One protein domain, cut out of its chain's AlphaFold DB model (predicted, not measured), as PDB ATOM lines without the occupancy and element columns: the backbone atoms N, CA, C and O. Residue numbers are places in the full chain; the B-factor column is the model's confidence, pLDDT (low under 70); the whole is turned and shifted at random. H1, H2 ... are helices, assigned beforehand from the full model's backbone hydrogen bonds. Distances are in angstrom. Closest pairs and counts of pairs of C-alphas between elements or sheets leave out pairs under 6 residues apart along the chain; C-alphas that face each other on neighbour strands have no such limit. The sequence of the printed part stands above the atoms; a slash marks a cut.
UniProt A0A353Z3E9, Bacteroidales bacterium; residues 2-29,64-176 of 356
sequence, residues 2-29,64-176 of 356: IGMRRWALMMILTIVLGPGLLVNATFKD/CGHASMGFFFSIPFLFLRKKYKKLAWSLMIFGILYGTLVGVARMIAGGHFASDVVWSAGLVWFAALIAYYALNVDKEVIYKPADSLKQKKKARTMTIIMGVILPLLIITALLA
ATOM      1  N   ILE A   2      70.505  64.757 111.694       59.06
ATOM      2  CA  ILE A   2      71.674  65.166 110.874       59.06
ATOM      3  C   ILE A   2      71.407  65.100 109.356       59.06
ATOM      4  O   ILE A   2      71.762  66.042 108.657       59.06
ATOM      5  N   GLY A   3      70.704  64.073 108.858       68.00
ATOM      6  CA  GLY A   3      70.301  63.997 107.444       68.00
ATOM      7  C   GLY A   3      69.528  65.235 106.969       68.00
ATOM      8  O   GLY A   3      69.908  65.843 105.978       68.00
ATOM      9  N   MET A   4      68.549  65.705 107.754       72.88
ATOM     10  CA  MET A   4      67.808  66.940 107.453       72.88
ATOM     11  C   MET A   4      68.721  68.173 107.391       72.88
ATOM     12  O   MET A   4      68.476  69.052 106.577       72.88
ATOM     13  N   ARG A   5      69.800  68.237 108.191       75.94
ATOM     14  CA  ARG A   5      70.784  69.332 108.084       75.94
ATOM     15  C   ARG A   5      71.574  69.265 106.778       75.94
ATOM     16  O   ARG A   5      71.793  70.309 106.184       75.94
ATOM     17  N   ARG A   6      71.990  68.072 106.330       81.56
ATOM     18  CA  ARG A   6      72.679  67.905 105.035       81.56
ATOM     19  C   ARG A   6      71.770  68.304 103.872       81.56
ATOM     20  O   ARG A   6      72.208  69.048 103.008       81.56
ATOM     21  N   TRP A   7      70.508  67.874 103.892       85.81
ATOM     22  CA  TRP A   7      69.504  68.248 102.886       85.81
ATOM     23  C   TRP A   7      69.281  69.759 102.841       85.81
ATOM     24  O   TRP A   7      69.269  70.364 101.777       85.81
ATOM     25  N   ALA A   8      69.154  70.382 104.009       81.75
ATOM     26  CA  ALA A   8      68.905  71.807 104.113       81.75
ATOM     27  C   ALA A   8      70.145  72.631 103.680       81.75
ATOM     28  O   ALA A   8      70.019  73.529 102.851       81.75
ATOM     29  N   LEU A   9      71.356  72.258 104.117       84.69
ATOM     30  CA  LEU A   9      72.609  72.861 103.629       84.69
ATOM     31  C   LEU A   9      72.786  72.700 102.112       84.69
ATOM     32  O   LEU A   9      73.201  73.648 101.456       84.69
ATOM     33  N   MET A  10      72.432  71.539 101.553       88.62
ATOM     34  CA  MET A  10      72.445  71.299 100.108       88.62
ATOM     35  C   MET A  10      71.503  72.256  99.369       88.62
ATOM     36  O   MET A  10      71.887  72.790  98.333       88.62
ATOM     37  N   MET A  11      70.306  72.522  99.906       89.00
ATOM     38  CA  MET A  11      69.364  73.487  99.323       89.00
ATOM     39  C   MET A  11      69.943  74.913  99.313       89.00
ATOM     40  O   MET A  11      69.919  75.550  98.265       89.00
ATOM     41  N   ILE A  12      70.534  75.392 100.420       85.88
ATOM     42  CA  ILE A  12      71.225  76.703 100.437       85.88
ATOM     43  C   ILE A  12      72.377  76.721  99.429       85.88
ATOM     44  O   ILE A  12      72.458  77.636  98.615       85.88
ATOM     45  N   LEU A  13      73.253  75.713  99.464       87.12
ATOM     46  CA  LEU A  13      74.431  75.661  98.600       87.12
ATOM     47  C   LEU A  13      74.041  75.618  97.116       87.12
ATOM     48  O   LEU A  13      74.719  76.218  96.295       87.12
ATOM     49  N   THR A  14      72.914  74.988  96.779       88.88
ATOM     50  CA  THR A  14      72.371  74.989  95.415       88.88
ATOM     51  C   THR A  14      71.876  76.376  94.992       88.88
ATOM     52  O   THR A  14      72.157  76.768  93.865       88.88
ATOM     53  N   ILE A  15      71.199  77.142  95.864       85.25
ATOM     54  CA  ILE A  15      70.806  78.537  95.558       85.25
ATOM     55  C   ILE A  15      72.049  79.419  95.373       85.25
ATOM     56  O   ILE A  15      72.122  80.198  94.425       85.25
ATOM     57  N   VAL A  16      73.036  79.286  96.265       84.50
ATOM     58  CA  VAL A  16      74.261  80.098  96.236       84.50
ATOM     59  C   VAL A  16      75.121  79.773  95.013       84.50
ATOM     60  O   VAL A  16      75.560  80.694  94.338       84.50
ATOM     61  N   LEU A  17      75.346  78.493  94.696       85.44
ATOM     62  CA  LEU A  17      76.188  78.097  93.559       85.44
ATOM     63  C   LEU A  17      75.466  78.200  92.210       85.44
ATOM     64  O   LEU A  17      76.078  78.625  91.240       85.44
ATOM     65  N   GLY A  18      74.194  77.802  92.128       82.31
ATOM     66  CA  GLY A  18      73.429  77.797  90.880       82.31
ATOM     67  C   GLY A  18      72.929  79.200  90.515       82.31
ATOM     68  O   GLY A  18      73.621  79.907  89.787       82.31
ATOM     69  N   PRO A  19      71.750  79.630  91.002       76.38
ATOM     70  CA  PRO A  19      71.206  80.967  90.753       76.38
ATOM     71  C   PRO A  19      72.152  82.128  91.110       76.38
ATOM     72  O   PRO A  19      72.283  83.065  90.327       76.38
ATOM     73  N   GLY A  20      72.810  82.078  92.274       77.19
ATOM     74  CA  GLY A  20      73.664  83.164  92.766       77.19
ATOM     75  C   GLY A  20      74.962  83.327  91.974       77.19
ATOM     76  O   GLY A  20      75.157  84.335  91.297       77.19
ATOM     77  N   LEU A  21      75.852  82.339  92.073       81.31
ATOM     78  CA  LEU A  21      77.194  82.400  91.501       81.31
ATOM     79  C   LEU A  21      77.197  82.123  89.999       81.31
ATOM     80  O   LEU A  21      77.629  82.980  89.236       81.31
ATOM     81  N   LEU A  22      76.744  80.943  89.561       79.94
ATOM     82  CA  LEU A  22      76.804  80.571  88.146       79.94
ATOM     83  C   LEU A  22      75.895  81.485  87.320       79.94
ATOM     84  O   LEU A  22      76.386  82.241  86.487       79.94
ATOM     85  N   VAL A  23      74.581  81.445  87.555       76.00
ATOM     86  CA  VAL A  23      73.614  82.106  86.667       76.00
ATOM     87  C   VAL A  23      73.775  83.623  86.683       76.00
ATOM     88  O   VAL A  23      73.980  84.185  85.613       76.00
ATOM     89  N   ASN A  24      73.714  84.279  87.847       71.50
ATOM     90  CA  ASN A  24      73.831  85.738  87.910       71.50
ATOM     91  C   ASN A  24      75.294  86.205  87.796       71.50
ATOM     92  O   ASN A  24      75.673  86.753  86.765       71.50
ATOM     93  N   ALA A  25      76.129  85.939  88.808       68.94
ATOM     94  CA  ALA A  25      77.443  86.583  88.919       68.94
ATOM     95  C   ALA A  25      78.482  86.140  87.871       68.94
ATOM     96  O   ALA A  25      79.412  86.890  87.589       68.94
ATOM     97  N   THR A  26      78.365  84.929  87.307       74.44
ATOM     98  CA  THR A  26      79.317  84.432  86.296       74.44
ATOM     99  C   THR A  26      78.815  84.717  84.889       74.44
ATOM    100  O   THR A  26      79.533  85.329  84.105       74.44
ATOM    101  N   PHE A  27      77.593  84.289  84.556       76.25
ATOM    102  CA  PHE A  27      77.068  84.436  83.200       76.25
ATOM    103  C   PHE A  27      76.296  85.741  82.985       76.25
ATOM    104  O   PHE A  27      76.697  86.523  82.130       76.25
ATOM    105  N   LYS A  28      75.207  86.000  83.721       68.06
ATOM    106  CA  LYS A  28      74.227  87.041  83.355       68.06
ATOM    107  C   LYS A  28      74.846  88.419  83.115       68.06
ATOM    108  O   LYS A  28      74.458  89.079  82.156       68.06
ATOM    109  N   ASP A  29      75.806  88.808  83.949       69.69
ATOM    110  CA  ASP A  29      76.429  90.133  83.895       69.69
ATOM    111  C   ASP A  29      77.689  90.187  83.000       69.69
ATOM    112  O   ASP A  29      78.153  91.273  82.675       69.69
ATOM    113  N   CYS A  64      68.507  82.174  81.959       90.50
ATOM    114  CA  CYS A  64      67.283  82.718  82.555       90.50
ATOM    115  C   CYS A  64      67.250  82.570  84.091       90.50
ATOM    116  O   CYS A  64      66.842  81.528  84.623       90.50
ATOM    117  N   GLY A  65      67.648  83.625  84.811       87.00
ATOM    118  CA  GLY A  65      67.669  83.679  86.281       87.00
ATOM    119  C   GLY A  65      66.334  83.317  86.946       87.00
ATOM    120  O   GLY A  65      66.302  82.439  87.809       87.00
ATOM    121  N   HIS A  66      65.218  83.909  86.511       85.81
ATOM    122  CA  HIS A  66      63.895  83.642  87.099       85.81
ATOM    123  C   HIS A  66      63.464  82.175  86.940       85.81
ATOM    124  O   HIS A  66      62.994  81.566  87.901       85.81
ATOM    125  N   ALA A  67      63.685  81.567  85.767       91.12
ATOM    126  CA  ALA A  67      63.358  80.155  85.543       91.12
ATOM    127  C   ALA A  67      64.216  79.217  86.411       91.12
ATOM    128  O   ALA A  67      63.713  78.209  86.910       91.12
ATOM    129  N   SER A  68      65.485  79.573  86.659       90.75
ATOM    130  CA  SER A  68      66.399  78.799  87.515       90.75
ATOM    131  C   SER A  68      65.839  78.594  88.937       90.75
ATOM    132  O   SER A  68      65.872  77.482  89.469       90.75
ATOM    133  N   MET A  69      65.201  79.625  89.508       86.44
ATOM    134  CA  MET A  69      64.544  79.547  90.819       86.44
ATOM    135  C   MET A  69      63.275  78.686  90.804       86.44
ATOM    136  O   MET A  69      62.934  78.085  91.822       86.44
ATOM    137  N   GLY A  70      62.595  78.564  89.661       89.31
ATOM    138  CA  GLY A  70      61.494  77.615  89.510       89.31
ATOM    139  C   GLY A  70      61.984  76.165  89.441       89.31
ATOM    140  O   GLY A  70      61.487  75.303  90.168       89.31
ATOM    141  N   PHE A  71      63.032  75.898  88.657       93.69
ATOM    142  CA  PHE A  71      63.633  74.562  88.572       93.69
ATOM    143  C   PHE A  71      64.241  74.092  89.901       93.69
ATOM    144  O   PHE A  71      64.220  72.895  90.190       93.69
ATOM    145  N   PHE A  72      64.700  75.010  90.756       92.12
ATOM    146  CA  PHE A  72      65.204  74.701  92.097       92.12
ATOM    147  C   PHE A  72      64.216  73.890  92.967       92.12
ATOM    148  O   PHE A  72      64.646  73.035  93.744       92.12
ATOM    149  N   PHE A  73      62.895  74.044  92.794       91.31
ATOM    150  CA  PHE A  73      61.907  73.242  93.535       91.31
ATOM    151  C   PHE A  73      61.942  71.737  93.215       91.31
ATOM    152  O   PHE A  73      61.414  70.945  93.996       91.31
ATOM    153  N   SER A  74      62.593  71.323  92.122       95.50
ATOM    154  CA  SER A  74      62.777  69.907  91.770       95.50
ATOM    155  C   SER A  74      63.917  69.220  92.543       95.50
ATOM    156  O   SER A  74      63.904  68.001  92.730       95.50
ATOM    157  N   ILE A  75      64.870  69.994  93.077       95.19
ATOM    158  CA  ILE A  75      66.095  69.504  93.731       95.19
ATOM    159  C   ILE A  75      65.870  68.592  94.956       95.19
ATOM    160  O   ILE A  75      66.642  67.640  95.118       95.19
ATOM    161  N   PRO A  76      64.812  68.747  95.785       93.12
ATOM    162  CA  PRO A  76      64.485  67.797  96.849       93.12
ATOM    163  C   PRO A  76      64.361  66.334  96.404       93.12
ATOM    164  O   PRO A  76      64.569  65.428  97.219       93.12
ATOM    165  N   PHE A  77      64.103  66.069  95.119       94.75
ATOM    166  CA  PHE A  77      64.161  64.723  94.548       94.75
ATOM    167  C   PHE A  77      65.487  64.001  94.851       94.75
ATOM    168  O   PHE A  77      65.491  62.804  95.168       94.75
ATOM    169  N   LEU A  78      66.615  64.722  94.832       94.00
ATOM    170  CA  LEU A  78      67.948  64.152  95.040       94.00
ATOM    171  C   LEU A  78      68.134  63.511  96.425       94.00
ATOM    172  O   LEU A  78      68.923  62.573  96.549       94.00
ATOM    173  N   PHE A  79      67.383  63.923  97.446       90.81
ATOM    174  CA  PHE A  79      67.473  63.329  98.786       90.81
ATOM    175  C   PHE A  79      66.185  62.658  99.279       90.81
ATOM    176  O   PHE A  79      66.254  61.724 100.082       90.81
ATOM    177  N   LEU A  80      65.012  63.044  98.768       90.06
ATOM    178  CA  LEU A  80      63.739  62.433  99.162       90.06
ATOM    179  C   LEU A  80      63.449  61.107  98.436       90.06
ATOM    180  O   LEU A  80      62.765  60.260  99.018       90.06
ATOM    181  N   ARG A  81      63.984  60.868  97.223       92.56
ATOM    182  CA  ARG A  81      63.587  59.723  96.366       92.56
ATOM    183  C   ARG A  81      63.712  58.332  97.005       92.56
ATOM    184  O   ARG A  81      62.955  57.438  96.642       92.56
ATOM    185  N   LYS A  82      64.631  58.133  97.961       87.75
ATOM    186  CA  LYS A  82      64.797  56.839  98.656       87.75
ATOM    187  C   LYS A  82      63.689  56.577  99.690       87.75
ATOM    188  O   LYS A  82      63.209  55.454  99.778       87.75
ATOM    189  N   LYS A  83      63.272  57.600 100.454       87.00
ATOM    190  CA  LYS A  83      62.389  57.451 101.632       87.00
ATOM    191  C   LYS A  83      60.962  57.975 101.426       87.00
ATOM    192  O   LYS A  83      60.023  57.417 101.981       87.00
ATOM    193  N   TYR A  84      60.785  59.021 100.623       89.38
ATOM    194  CA  TYR A  84      59.512  59.721 100.427       89.38
ATOM    195  C   TYR A  84      59.169  59.807  98.931       89.38
ATOM    196  O   TYR A  84      58.964  60.890  98.389       89.38
ATOM    197  N   LYS A  85      59.131  58.647  98.251       92.50
ATOM    198  CA  LYS A  85      58.998  58.517  96.782       92.50
ATOM    199  C   LYS A  85      57.910  59.405  96.162       92.50
ATOM    200  O   LYS A  85      58.206  60.112  95.207       92.50
ATOM    201  N   LYS A  86      56.685  59.392  96.710       93.69
ATOM    202  CA  LYS A  86      55.560  60.199  96.191       93.69
ATOM    203  C   LYS A  86      55.886  61.698  96.233       93.69
ATOM    204  O   LYS A  86      55.900  62.337  95.193       93.69
ATOM    205  N   LEU A  87      56.255  62.219  97.408       89.88
ATOM    206  CA  LEU A  87      56.623  63.629  97.599       89.88
ATOM    207  C   LEU A  87      57.821  64.048  96.730       89.88
ATOM    208  O   LEU A  87      57.815  65.140  96.171       89.88
ATOM    209  N   ALA A  88      58.827  63.181  96.586       91.69
ATOM    210  CA  ALA A  88      59.988  63.436  95.735       91.69
ATOM    211  C   ALA A  88      59.583  63.666  94.269       91.69
ATOM    212  O   ALA A  88      60.026  64.637  93.661       91.69
ATOM    213  N   TRP A  89      58.721  62.804  93.719       96.44
ATOM    214  CA  TRP A  89      58.208  62.952  92.355       96.44
ATOM    215  C   TRP A  89      57.247  64.135  92.205       96.44
ATOM    216  O   TRP A  89      57.336  64.846  91.209       96.44
ATOM    217  N   SER A  90      56.392  64.412  93.195       92.44
ATOM    218  CA  SER A  90      55.531  65.603  93.181       92.44
ATOM    219  C   SER A  90      56.343  66.901  93.124       92.44
ATOM    220  O   SER A  90      56.021  67.776  92.327       92.44
ATOM    221  N   LEU A  91      57.420  67.013  93.911       91.88
ATOM    222  CA  LEU A  91      58.308  68.184  93.899       91.88
ATOM    223  C   LEU A  91      59.138  68.279  92.609       91.88
ATOM    224  O   LEU A  91      59.294  69.372  92.074       91.88
ATOM    225  N   MET A  92      59.603  67.144  92.071       96.31
ATOM    226  CA  MET A  92      60.237  67.081  90.747       96.31
ATOM    227  C   MET A  92      59.314  67.656  89.664       96.31
ATOM    228  O   MET A  92      59.681  68.615  88.990       96.31
ATOM    229  N   ILE A  93      58.100  67.110  89.537       96.56
ATOM    230  CA  ILE A  93      57.116  67.534  88.531       96.56
ATOM    231  C   ILE A  93      56.747  69.008  88.730       96.56
ATOM    232  O   ILE A  93      56.771  69.771  87.768       96.56
ATOM    233  N   PHE A  94      56.478  69.430  89.970       92.94
ATOM    234  CA  PHE A  94      56.174  70.825  90.287       92.94
ATOM    235  C   PHE A  94      57.307  71.774  89.877       92.94
ATOM    236  O   PHE A  94      57.043  72.759  89.197       92.94
ATOM    237  N   GLY A  95      58.563  71.479  90.230       93.31
ATOM    238  CA  GLY A  95      59.698  72.343  89.892       93.31
ATOM    239  C   GLY A  95      59.982  72.422  88.390       93.31
ATOM    240  O   GLY A  95      60.301  73.496  87.887       93.31
ATOM    241  N   ILE A  96      59.806  71.319  87.653       96.88
ATOM    242  CA  ILE A  96      59.917  71.321  86.186       96.88
ATOM    243  C   ILE A  96      58.788  72.140  85.550       96.88
ATOM    244  O   ILE A  96      59.071  73.028  84.747       96.88
ATOM    245  N   LEU A  97      57.525  71.903  85.922       95.44
ATOM    246  CA  LEU A  97      56.386  72.667  85.396       95.44
ATOM    247  C   LEU A  97      56.480  74.158  85.747       95.44
ATOM    248  O   LEU A  97      56.287  75.001  84.877       95.44
ATOM    249  N   TYR A  98      56.812  74.491  86.994       91.94
ATOM    250  CA  TYR A  98      56.873  75.874  87.459       91.94
ATOM    251  C   TYR A  98      58.070  76.636  86.866       91.94
ATOM    252  O   TYR A  98      57.894  77.748  86.372       91.94
ATOM    253  N   GLY A  99      59.263  76.028  86.810       93.19
ATOM    254  CA  GLY A  99      60.417  76.610  86.111       93.19
ATOM    255  C   GLY A  99      60.166  76.821  84.616       93.19
ATOM    256  O   GLY A  99      60.547  77.856  84.070       93.19
ATOM    257  N   THR A 100      59.439  75.899  83.976       95.38
ATOM    258  CA  THR A 100      59.025  76.030  82.569       95.38
ATOM    259  C   THR A 100      58.005  77.152  82.393       95.38
ATOM    260  O   THR A 100      58.176  77.976  81.502       95.38
ATOM    261  N   LEU A 101      56.985  77.247  83.254       92.94
ATOM    262  CA  LEU A 101      55.971  78.308  83.212       92.94
ATOM    263  C   LEU A 101      56.592  79.703  83.381       92.94
ATOM    264  O   LEU A 101      56.286  80.613  82.609       92.94
ATOM    265  N   VAL A 102      57.506  79.862  84.344       89.75
ATOM    266  CA  VAL A 102      58.276  81.103  84.524       89.75
ATOM    267  C   VAL A 102      59.151  81.372  83.296       89.75
ATOM    268  O   VAL A 102      59.172  82.496  82.801       89.75
ATOM    269  N   GLY A 103      59.821  80.353  82.752       92.56
ATOM    270  CA  GLY A 103      60.595  80.462  81.514       92.56
ATOM    271  C   GLY A 103      59.769  80.933  80.314       92.56
ATOM    272  O   GLY A 103      60.185  81.850  79.613       92.56
ATOM    273  N   VAL A 104      58.567  80.386  80.124       93.00
ATOM    274  CA  VAL A 104      57.631  80.793  79.065       93.00
ATOM    275  C   VAL A 104      57.157  82.233  79.269       93.00
ATOM    276  O   VAL A 104      57.188  83.010  78.322       93.00
ATOM    277  N   ALA A 105      56.813  82.647  80.493       88.94
ATOM    278  CA  ALA A 105      56.473  84.048  80.774       88.94
ATOM    279  C   ALA A 105      57.642  85.006  80.462       88.94
ATOM    280  O   ALA A 105      57.441  86.108  79.947       88.94
ATOM    281  N   ARG A 106      58.880  84.569  80.722       88.81
ATOM    282  CA  ARG A 106      60.115  85.297  80.394       88.81
ATOM    283  C   ARG A 106      60.408  85.351  78.885       88.81
ATOM    284  O   ARG A 106      60.948  86.360  78.434       88.81
ATOM    285  N   MET A 107      60.025  84.323  78.124       91.50
ATOM    286  CA  MET A 107      60.073  84.303  76.653       91.50
ATOM    287  C   MET A 107      58.997  85.207  76.033       91.50
ATOM    288  O   MET A 107      59.311  85.995  75.148       91.50
ATOM    289  N   ILE A 108      57.752  85.155  76.530       88.38
ATOM    290  CA  ILE A 108      56.638  86.015  76.079       88.38
ATOM    291  C   ILE A 108      56.962  87.498  76.302       88.38
ATOM    292  O   ILE A 108      56.668  88.327  75.451       88.38
ATOM    293  N   ALA A 109      57.634  87.836  77.405       83.44
ATOM    294  CA  ALA A 109      58.129  89.189  77.665       83.44
ATOM    295  C   ALA A 109      59.356  89.592  76.806       83.44
ATOM    296  O   ALA A 109      60.026  90.573  77.137       83.44
ATOM    297  N   GLY A 110      59.719  88.811  75.780       86.94
ATOM    298  CA  GLY A 110      60.856  89.053  74.882       86.94
ATOM    299  C   GLY A 110      62.239  88.906  75.526       86.94
ATOM    300  O   GLY A 110      63.240  89.209  74.891       86.94
ATOM    301  N   GLY A 111      62.319  88.466  76.787       86.00
ATOM    302  CA  GLY A 111      63.526  88.618  77.601       86.00
ATOM    303  C   GLY A 111      64.556  87.491  77.492       86.00
ATOM    304  O   GLY A 111      65.697  87.687  77.901       86.00
ATOM    305  N   HIS A 112      64.161  86.312  77.004       93.06
ATOM    306  CA  HIS A 112      65.001  85.109  76.955       93.06
ATOM    307  C   HIS A 112      64.620  84.194  75.795       93.06
ATOM    308  O   HIS A 112      63.441  84.066  75.467       93.06
ATOM    309  N   PHE A 113      65.599  83.479  75.246       95.31
ATOM    310  CA  PHE A 113      65.353  82.374  74.319       95.31
ATOM    311  C   PHE A 113      65.014  81.079  75.076       95.31
ATOM    312  O   PHE A 113      65.374  80.902  76.243       95.31
ATOM    313  N   ALA A 114      64.403  80.112  74.386       96.44
ATOM    314  CA  ALA A 114      64.140  78.778  74.941       96.44
ATOM    315  C   ALA A 114      65.420  78.075  75.446       96.44
ATOM    316  O   ALA A 114      65.391  77.385  76.467       96.44
ATOM    317  N   SER A 115      66.563  78.302  74.782       96.06
ATOM    318  CA  SER A 115      67.879  77.821  75.226       96.06
ATOM    319  C   SER A 115      68.222  78.274  76.642       96.06
ATOM    320  O   SER A 115      68.801  77.513  77.409       96.06
ATOM    321  N   ASP A 116      67.846  79.494  77.004       94.75
ATOM    322  CA  ASP A 116      68.269  80.160  78.239       94.75
ATOM    323  C   ASP A 116      67.506  79.568  79.429       94.75
ATOM    324  O   ASP A 116      68.039  79.454  80.532       94.75
ATOM    325  N   VAL A 117      66.265  79.141  79.178       95.69
ATOM    326  CA  VAL A 117      65.405  78.406  80.113       95.69
ATOM    327  C   VAL A 117      65.911  76.972  80.303       95.69
ATOM    328  O   VAL A 117      66.073  76.530  81.440       95.69
ATOM    329  N   VAL A 118      66.212  76.258  79.212       96.44
ATOM    330  CA  VAL A 118      66.721  74.873  79.264       96.44
ATOM    331  C   VAL A 118      68.082  74.807  79.966       96.44
ATOM    332  O   VAL A 118      68.282  73.974  80.853       96.44
ATOM    333  N   TRP A 119      69.004  75.717  79.643       94.88
ATOM    334  CA  TRP A 119      70.310  75.769  80.300       94.88
ATOM    335  C   TRP A 119      70.227  76.218  81.760       94.88
ATOM    336  O   TRP A 119      70.970  75.680  82.579       94.88
ATOM    337  N   SER A 120      69.275  77.081  82.137       93.25
ATOM    338  CA  SER A 120      68.987  77.350  83.555       93.25
ATOM    339  C   SER A 120      68.579  76.096  84.331       93.25
ATOM    340  O   SER A 120      69.038  75.914  85.460       93.25
ATOM    341  N   ALA A 121      67.764  75.208  83.750       95.38
ATOM    342  CA  ALA A 121      67.442  73.929  84.388       95.38
ATOM    343  C   ALA A 121      68.706  73.071  84.575       95.38
ATOM    344  O   ALA A 121      68.964  72.579  85.676       95.38
ATOM    345  N   GLY A 122      69.522  72.949  83.521       94.88
ATOM    346  CA  GLY A 122      70.776  72.193  83.540       94.88
ATOM    347  C   GLY A 122      71.781  72.702  84.578       94.88
ATOM    348  O   GLY A 122      72.303  71.910  85.360       94.88
ATOM    349  N   LEU A 123      72.011  74.017  84.646       93.31
ATOM    350  CA  LEU A 123      72.964  74.640  85.574       93.31
ATOM    351  C   LEU A 123      72.539  74.501  87.043       93.31
ATOM    352  O   LEU A 123      73.378  74.210  87.898       93.31
ATOM    353  N   VAL A 124      71.244  74.636  87.346       93.44
ATOM    354  CA  VAL A 124      70.716  74.411  88.705       93.44
ATOM    355  C   VAL A 124      70.879  72.951  89.121       93.44
ATOM    356  O   VAL A 124      71.310  72.678  90.243       93.44
ATOM    357  N   TRP A 125      70.600  72.005  88.219       95.56
ATOM    358  CA  TRP A 125      70.816  70.580  88.479       95.56
ATOM    359  C   TRP A 125      72.297  70.220  88.619       95.56
ATOM    360  O   TRP A 125      72.648  69.443  89.505       95.56
ATOM    361  N   PHE A 126      73.177  70.819  87.818       94.56
ATOM    362  CA  PHE A 126      74.625  70.643  87.925       94.56
ATOM    363  C   PHE A 126      75.157  71.130  89.283       94.56
ATOM    364  O   PHE A 126      75.812  70.368  89.998       94.56
ATOM    365  N   ALA A 127      74.786  72.345  89.703       93.38
ATOM    366  CA  ALA A 127      75.123  72.879  91.024       93.38
ATOM    367  C   ALA A 127      74.575  71.999  92.166       93.38
ATOM    368  O   ALA A 127      75.278  71.727  93.145       93.38
ATOM    369  N   ALA A 128      73.346  71.493  92.025       93.94
ATOM    370  CA  ALA A 128      72.738  70.590  92.996       93.94
ATOM    371  C   ALA A 128      73.459  69.238  93.092       93.94
ATOM    372  O   ALA A 128      73.602  68.701  94.192       93.94
ATOM    373  N   LEU A 129      73.934  68.684  91.973       94.44
ATOM    374  CA  LEU A 129      74.715  67.444  91.953       94.44
ATOM    375  C   LEU A 129      76.084  67.638  92.615       94.44
ATOM    376  O   LEU A 129      76.468  66.813  93.448       94.44
ATOM    377  N   ILE A 130      76.775  68.752  92.348       92.69
ATOM    378  CA  ILE A 130      78.012  69.115  93.064       92.69
ATOM    379  C   ILE A 130      77.747  69.175  94.575       92.69
ATOM    380  O   ILE A 130      78.438  68.511  95.351       92.69
ATOM    381  N   ALA A 131      76.705  69.896  95.004       92.06
ATOM    382  CA  ALA A 131      76.328  69.998  96.414       92.06
ATOM    383  C   ALA A 131      75.961  68.633  97.035       92.06
ATOM    384  O   ALA A 131      76.329  68.355  98.178       92.06
ATOM    385  N   TYR A 132      75.269  67.769  96.286       91.50
ATOM    386  CA  TYR A 132      74.862  66.424  96.704       91.50
ATOM    387  C   TYR A 132      76.063  65.520  97.018       91.50
ATOM    388  O   TYR A 132      76.102  64.901  98.089       91.50
ATOM    389  N   TYR A 133      77.051  65.479  96.118       90.56
ATOM    390  CA  TYR A 133      78.262  64.674  96.294       90.56
ATOM    391  C   TYR A 133      79.221  65.287  97.323       90.56
ATOM    392  O   TYR A 133      79.678  64.575  98.220       90.56
ATOM    393  N   ALA A 134      79.459  66.603  97.283       89.19
ATOM    394  CA  ALA A 134      80.335  67.288  98.240       89.19
ATOM    395  C   ALA A 134      79.858  67.110  99.694       89.19
ATOM    396  O   ALA A 134      80.643  66.789 100.590       89.19
ATOM    397  N   LEU A 135      78.548  67.223  99.939       88.25
ATOM    398  CA  LEU A 135      77.960  67.035 101.270       88.25
ATOM    399  C   LEU A 135      77.725  65.558 101.642       88.25
ATOM    400  O   LEU A 135      77.226  65.285 102.741       88.25
ATOM    401  N   ASN A 136      78.104  64.609 100.773       87.75
ATOM    402  CA  ASN A 136      77.936  63.163 100.959       87.75
ATOM    403  C   ASN A 136      76.486  62.816 101.368       87.75
ATOM    404  O   ASN A 136      76.234  62.190 102.406       87.75
ATOM    405  N   VAL A 137      75.510  63.325 100.611       85.19
ATOM    406  CA  VAL A 137      74.068  63.153 100.889       85.19
ATOM    407  C   VAL A 137      73.570  61.757 100.479       85.19
ATOM    408  O   VAL A 137      72.549  61.279 100.974       85.19
ATOM    409  N   ASP A 138      74.317  61.092  99.604       80.19
ATOM    410  CA  ASP A 138      74.176  59.699  99.187       80.19
ATOM    411  C   ASP A 138      74.480  58.687 100.307       80.19
ATOM    412  O   ASP A 138      73.812  57.646 100.373       80.19
ATOM    413  N   LYS A 139      75.449  59.010 101.181       80.19
ATOM    414  CA  LYS A 139      75.982  58.137 102.242       80.19
ATOM    415  C   LYS A 139      75.172  58.213 103.532       80.19
ATOM    416  O   LYS A 139      74.806  59.293 104.004       80.19
ATOM    417  N   GLU A 140      74.969  57.059 104.161       69.50
ATOM    418  CA  GLU A 140      74.322  56.989 105.469       69.50
ATOM    419  C   GLU A 140      75.157  57.671 106.562       69.50
ATOM    420  O   GLU A 140      76.390  57.662 106.561       69.50
ATOM    421  N   VAL A 141      74.470  58.310 107.511       66.81
ATOM    422  CA  VAL A 141      75.119  59.034 108.608       66.81
ATOM    423  C   VAL A 141      75.357  58.072 109.767       66.81
ATOM    424  O   VAL A 141      74.490  57.914 110.626       66.81
ATOM    425  N   ILE A 142      76.549  57.475 109.820       64.56
ATOM    426  CA  ILE A 142      76.990  56.696 110.983       64.56
ATOM    427  C   ILE A 142      77.090  57.638 112.192       64.56
ATOM    428  O   ILE A 142      77.870  58.594 112.198       64.56
ATOM    429  N   TYR A 143      76.270  57.396 113.214       59.84
ATOM    430  CA  TYR A 143      76.237  58.218 114.421       59.84
ATOM    431  C   TYR A 143      77.351  57.805 115.388       59.84
ATOM    432  O   TYR A 143      77.302  56.724 115.968       59.84
ATOM    433  N   LYS A 144      78.329  58.692 115.606       61.31
ATOM    434  CA  LYS A 144      79.250  58.593 116.747       61.31
ATOM    435  C   LYS A 144      78.676  59.391 117.931       61.31
ATOM    436  O   LYS A 144      78.329  60.561 117.738       61.31
ATOM    437  N   PRO A 145      78.570  58.806 119.139       54.69
ATOM    438  CA  PRO A 145      78.047  59.501 120.309       54.69
ATOM    439  C   PRO A 145      79.068  60.524 120.824       54.69
ATOM    440  O   PRO A 145      79.989  60.188 121.558       54.69
ATOM    441  N   ALA A 146      78.889  61.790 120.447       59.41
ATOM    442  CA  ALA A 146      79.654  62.915 120.979       59.41
ATOM    443  C   ALA A 146      78.704  64.032 121.434       59.41
ATOM    444  O   ALA A 146      77.833  64.449 120.669       59.41
ATOM    445  N   ASP A 147      78.883  64.491 122.674       60.66
ATOM    446  CA  ASP A 147      78.232  65.629 123.347       60.66
ATOM    447  C   ASP A 147      76.831  66.010 122.802       60.66
ATOM    448  O   ASP A 147      76.614  67.034 122.134       60.66
ATOM    449  N   SER A 148      75.856  65.130 123.061       66.19
ATOM    450  CA  SER A 148      74.522  65.154 122.435       66.19
ATOM    451  C   SER A 148      73.760  66.470 122.655       66.19
ATOM    452  O   SER A 148      72.979  66.886 121.794       66.19
ATOM    453  N   LEU A 149      74.027  67.168 123.765       69.06
ATOM    454  CA  LEU A 149      73.443  68.467 124.110       69.06
ATOM    455  C   LEU A 149      73.985  69.608 123.236       69.06
ATOM    456  O   LEU A 149      73.187  70.333 122.631       69.06
ATOM    457  N   LYS A 150      75.312  69.739 123.074       69.56
ATOM    458  CA  LYS A 150      75.905  70.733 122.152       69.56
ATOM    459  C   LYS A 150      75.455  70.476 120.715       69.56
ATOM    460  O   LYS A 150      75.050  71.410 120.015       69.56
ATOM    461  N   GLN A 151      75.427  69.207 120.292       68.31
ATOM    462  CA  GLN A 151      74.927  68.838 118.967       68.31
ATOM    463  C   GLN A 151      73.435  69.147 118.772       68.31
ATOM    464  O   GLN A 151      73.064  69.555 117.667       68.31
ATOM    465  N   LYS A 152      72.583  68.980 119.799       69.56
ATOM    466  CA  LYS A 152      71.160  69.377 119.776       69.56
ATOM    467  C   LYS A 152      70.990  70.897 119.699       69.56
ATOM    468  O   LYS A 152      70.206  71.355 118.868       69.56
ATOM    469  N   LYS A 153      71.737  71.679 120.488       75.06
ATOM    470  CA  LYS A 153      71.654  73.155 120.468       75.06
ATOM    471  C   LYS A 153      72.039  73.706 119.089       75.06
ATOM    472  O   LYS A 153      71.236  74.409 118.479       75.06
ATOM    473  N   LYS A 154      73.174  73.261 118.524       70.38
ATOM    474  CA  LYS A 154      73.591  73.610 117.148       70.38
ATOM    475  C   LYS A 154      72.584  73.132 116.087       70.38
ATOM    476  O   LYS A 154      72.391  73.823 115.092       70.38
ATOM    477  N   ALA A 155      71.894  72.002 116.306       66.25
ATOM    478  CA  ALA A 155      70.788  71.559 115.444       66.25
ATOM    479  C   ALA A 155      69.670  72.595 115.376       66.25
ATOM    480  O   ALA A 155      69.267  72.988 114.288       66.25
ATOM    481  N   ARG A 156      69.174  73.002 116.550       74.25
ATOM    482  CA  ARG A 156      67.991  73.850 116.688       74.25
ATOM    483  C   ARG A 156      68.242  75.223 116.077       74.25
ATOM    484  O   ARG A 156      67.426  75.673 115.283       74.25
ATOM    485  N   THR A 157      69.396  75.827 116.363       75.75
ATOM    486  CA  THR A 157      69.809  77.102 115.757       75.75
ATOM    487  C   THR A 157      69.893  77.001 114.233       75.75
ATOM    488  O   THR A 157      69.301  77.830 113.549       75.75
ATOM    489  N   MET A 158      70.535  75.959 113.683       68.56
ATOM    490  CA  MET A 158      70.578  75.756 112.228       68.56
ATOM    491  C   MET A 158      69.178  75.584 111.633       68.56
ATOM    492  O   MET A 158      68.868  76.253 110.659       68.56
ATOM    493  N   THR A 159      68.318  74.736 112.210       71.00
ATOM    494  CA  THR A 159      66.946  74.528 111.716       71.00
ATOM    495  C   THR A 159      66.122  75.816 111.734       71.00
ATOM    496  O   THR A 159      65.379  76.043 110.788       71.00
ATOM    497  N   ILE A 160      66.270  76.670 112.753       76.50
ATOM    498  CA  ILE A 160      65.573  77.965 112.825       76.50
ATOM    499  C   ILE A 160      66.078  78.913 111.731       76.50
ATOM    500  O   ILE A 160      65.271  79.407 110.952       76.50
ATOM    501  N   ILE A 161      67.398  79.108 111.612       75.56
ATOM    502  CA  ILE A 161      68.001  79.960 110.569       75.56
ATOM    503  C   ILE A 161      67.563  79.493 109.174       75.56
ATOM    504  O   ILE A 161      67.101  80.280 108.354       75.56
ATOM    505  N   MET A 162      67.642  78.187 108.926       72.19
ATOM    506  CA  MET A 162      67.227  77.550 107.675       72.19
ATOM    507  C   MET A 162      65.727  77.689 107.396       72.19
ATOM    508  O   MET A 162      65.343  77.884 106.246       72.19
ATOM    509  N   GLY A 163      64.896  77.621 108.437       74.62
ATOM    510  CA  GLY A 163      63.450  77.820 108.367       74.62
ATOM    511  C   GLY A 163      63.015  79.272 108.149       74.62
ATOM    512  O   GLY A 163      61.835  79.493 107.917       74.62
ATOM    513  N   VAL A 164      63.939  80.239 108.192       77.44
ATOM    514  CA  VAL A 164      63.682  81.654 107.867       77.44
ATOM    515  C   VAL A 164      64.333  82.037 106.536       77.44
ATOM    516  O   VAL A 164      63.662  82.571 105.657       77.44
ATOM    517  N   ILE A 165      65.615  81.706 106.342       75.81
ATOM    518  CA  ILE A 165      66.370  82.066 105.130       75.81
ATOM    519  C   ILE A 165      65.800  81.384 103.882       75.81
ATOM    520  O   ILE A 165      65.639  82.042 102.858       75.81
ATOM    521  N   LEU A 166      65.483  80.084 103.940       72.81
ATOM    522  CA  LEU A 166      65.011  79.372 102.751       72.81
ATOM    523  C   LEU A 166      63.631  79.881 102.284       72.81
ATOM    524  O   LEU A 166      63.505  80.156 101.092       72.81
ATOM    525  N   PRO A 167      62.627  80.098 103.164       77.19
ATOM    526  CA  PRO A 167      61.401  80.790 102.778       77.19
ATOM    527  C   PRO A 167      61.629  82.213 102.276       77.19
ATOM    528  O   PRO A 167      60.995  82.579 101.297       77.19
ATOM    529  N   LEU A 168      62.537  82.998 102.870       75.19
ATOM    530  CA  LEU A 168      62.809  84.360 102.397       75.19
ATOM    531  C   LEU A 168      63.352  84.359 100.958       75.19
ATOM    532  O   LEU A 168      62.792  85.051 100.116       75.19
ATOM    533  N   LEU A 169      64.355  83.521 100.663       69.31
ATOM    534  CA  LEU A 169      64.923  83.350  99.315       69.31
ATOM    535  C   LEU A 169      63.882  82.861  98.294       69.31
ATOM    536  O   LEU A 169      63.880  83.291  97.140       69.31
ATOM    537  N   ILE A 170      62.984  81.972  98.726       70.00
ATOM    538  CA  ILE A 170      61.856  81.498  97.921       70.00
ATOM    539  C   ILE A 170      60.866  82.640  97.654       70.00
ATOM    540  O   ILE A 170      60.516  82.879  96.506       70.00
ATOM    541  N   ILE A 171      60.446  83.380  98.681       71.25
ATOM    542  CA  ILE A 171      59.469  84.473  98.582       71.25
ATOM    543  C   ILE A 171      59.999  85.604  97.691       71.25
ATOM    544  O   ILE A 171      59.274  86.066  96.810       71.25
ATOM    545  N   THR A 172      61.266  86.004  97.846       64.50
ATOM    546  CA  THR A 172      61.891  87.029  96.991       64.50
ATOM    547  C   THR A 172      61.957  86.614  95.521       64.50
ATOM    548  O   THR A 172      61.841  87.468  94.650       64.50
ATOM    549  N   ALA A 173      62.107  85.318  95.228       63.66
ATOM    550  CA  ALA A 173      62.114  84.813  93.856       63.66
ATOM    551  C   ALA A 173      60.703  84.600  93.274       63.66
ATOM    552  O   ALA A 173      60.486  84.853  92.092       63.66
ATOM    553  N   LEU A 174      59.742  84.151  94.091       63.47
ATOM    554  CA  LEU A 174      58.361  83.871  93.673       63.47
ATOM    555  C   LEU A 174      57.524  85.136  93.443       63.47
ATOM    556  O   LEU A 174      56.583  85.101  92.653       63.47
ATOM    557  N   LEU A 175      57.827  86.239  94.133       65.25
ATOM    558  CA  LEU A 175      57.038  87.473  94.054       65.25
ATOM    559  C   LEU A 175      57.405  88.385  92.869       65.25
ATOM    560  O   LEU A 175      56.861  89.481  92.765       65.25
ATOM    561  N   ALA A 176      58.270  87.942  91.954       68.38
ATOM    562  CA  ALA A 176      58.570  88.648  90.711       68.38
ATOM    563  C   ALA A 176      57.392  88.552  89.716       68.38
ATOM    564  O   ALA A 176      57.382  87.726  88.802       68.38
TER     565      ALA A 176
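This is residues 2 to 29 and 64 to 176 of the 356 residues of a protein of Bacteroidales bacterium (UniProt A0A353Z3E9). A bundle of helices runs up and down, with the short H2 in the middle between the longer H1, H4 and H5, and the long H6 is on the outside, crossing the first part of H1 and only just reaching H2 near its last residues. A long loop leads from H5 to H6, and residues 144 to 150 stick out at one end of the long axis; the small H3 sits by the first part of H4. The printed part has 141 residues with six named helices, in the order H1 to H6, and no named strand; the class is all helix. The whole is compact, with a radius of gyration of the C-alphas of 16.4 A, and spans 57 by 28 by 24 A.

H1, residues 2 to 28, touches H2, residues 65 to 74, which runs opposite ways to it at a shallow tilt of 22 degrees; their closest C-alphas are those of Val 23 and Gly 65, 6.2 A apart. H2 is the hub, touching four other helices. It touches H4, residues 85 to 108, at a shallow tilt of 15 degrees, opposite ways, and the C-alphas of Gly 70 and Gly 99 come within 3.7 A. H3, residues 77 to 80, meets H2 only through their link and touches H4 at the latter's residues 87 to 92 alone, closest at the C-alphas of Phe 77 and Ala 88, 4.5 A. H4 and H5, residues 114 to 134, form a helical hairpin at a steep tilt of 36 degrees, only just past shallow; the closest C-alphas are those of Gly 103 and Val 117, 5.4 A. H5 also touches H1, opposite ways at a steep tilt of 40 degrees, with the C-alphas of Gly 18 and Val 124 4.9 A apart. H5 touches H2 with residues 117 to 125 alone, closest at Ser 68 and Ser 120, whose C-alphas are 4.9 A apart. H1, H2, H4 and H5 make a bundle, up and down, each running against the one before it. H6, residues 148 to 174, touches H1 with residues 155 to 166 alone, the same way at a steep tilt of 36 degrees, only just past shallow; the C-alphas of Ala 8 and Met 162 are 7.0 A apart. H6 and H2 only just touch, with 3 pairs of C-alphas within 8 A, the closest being Met 69 and Ala 173 at 6.5 A. H6 is apart from H3, H4 and H5, and H1 is apart from H4. Every O i to N i+4 pair is within hydrogen-bond range in H4 and H5, against 18 of 23 in H1, 3 of 6 in H2 and 22 of 23 in H6; H3 is too short for such a pair.

H1 begins at C-alpha 2, (71.674, 65.166, 110.874), and is 35.2 A long. H2 has 10 residues and H3 has 4. H4 is 34.5 A long, from C-alpha 85 at (58.998, 58.517, 96.782), and H5 is 30.6 A. H6 is 37.9 A long and ends at C-alpha 174, (58.361, 83.871, 93.673).

The two C-alphas farthest apart are those of Gly 110 and Pro 145, 56.9 A. Residues 30 to 63 are cut out, and C-alphas 29 and 64 are 11.9 A apart across the cut. The link from H5 to H6, residues 135 to 147, is long; those from H2 to H3, H3 to H4 and H4 to H5 are tight. The mean pLDDT of the printed part is 83.2, and 26 residues are under 70, among them residues 140 to 152 and 172 to 176.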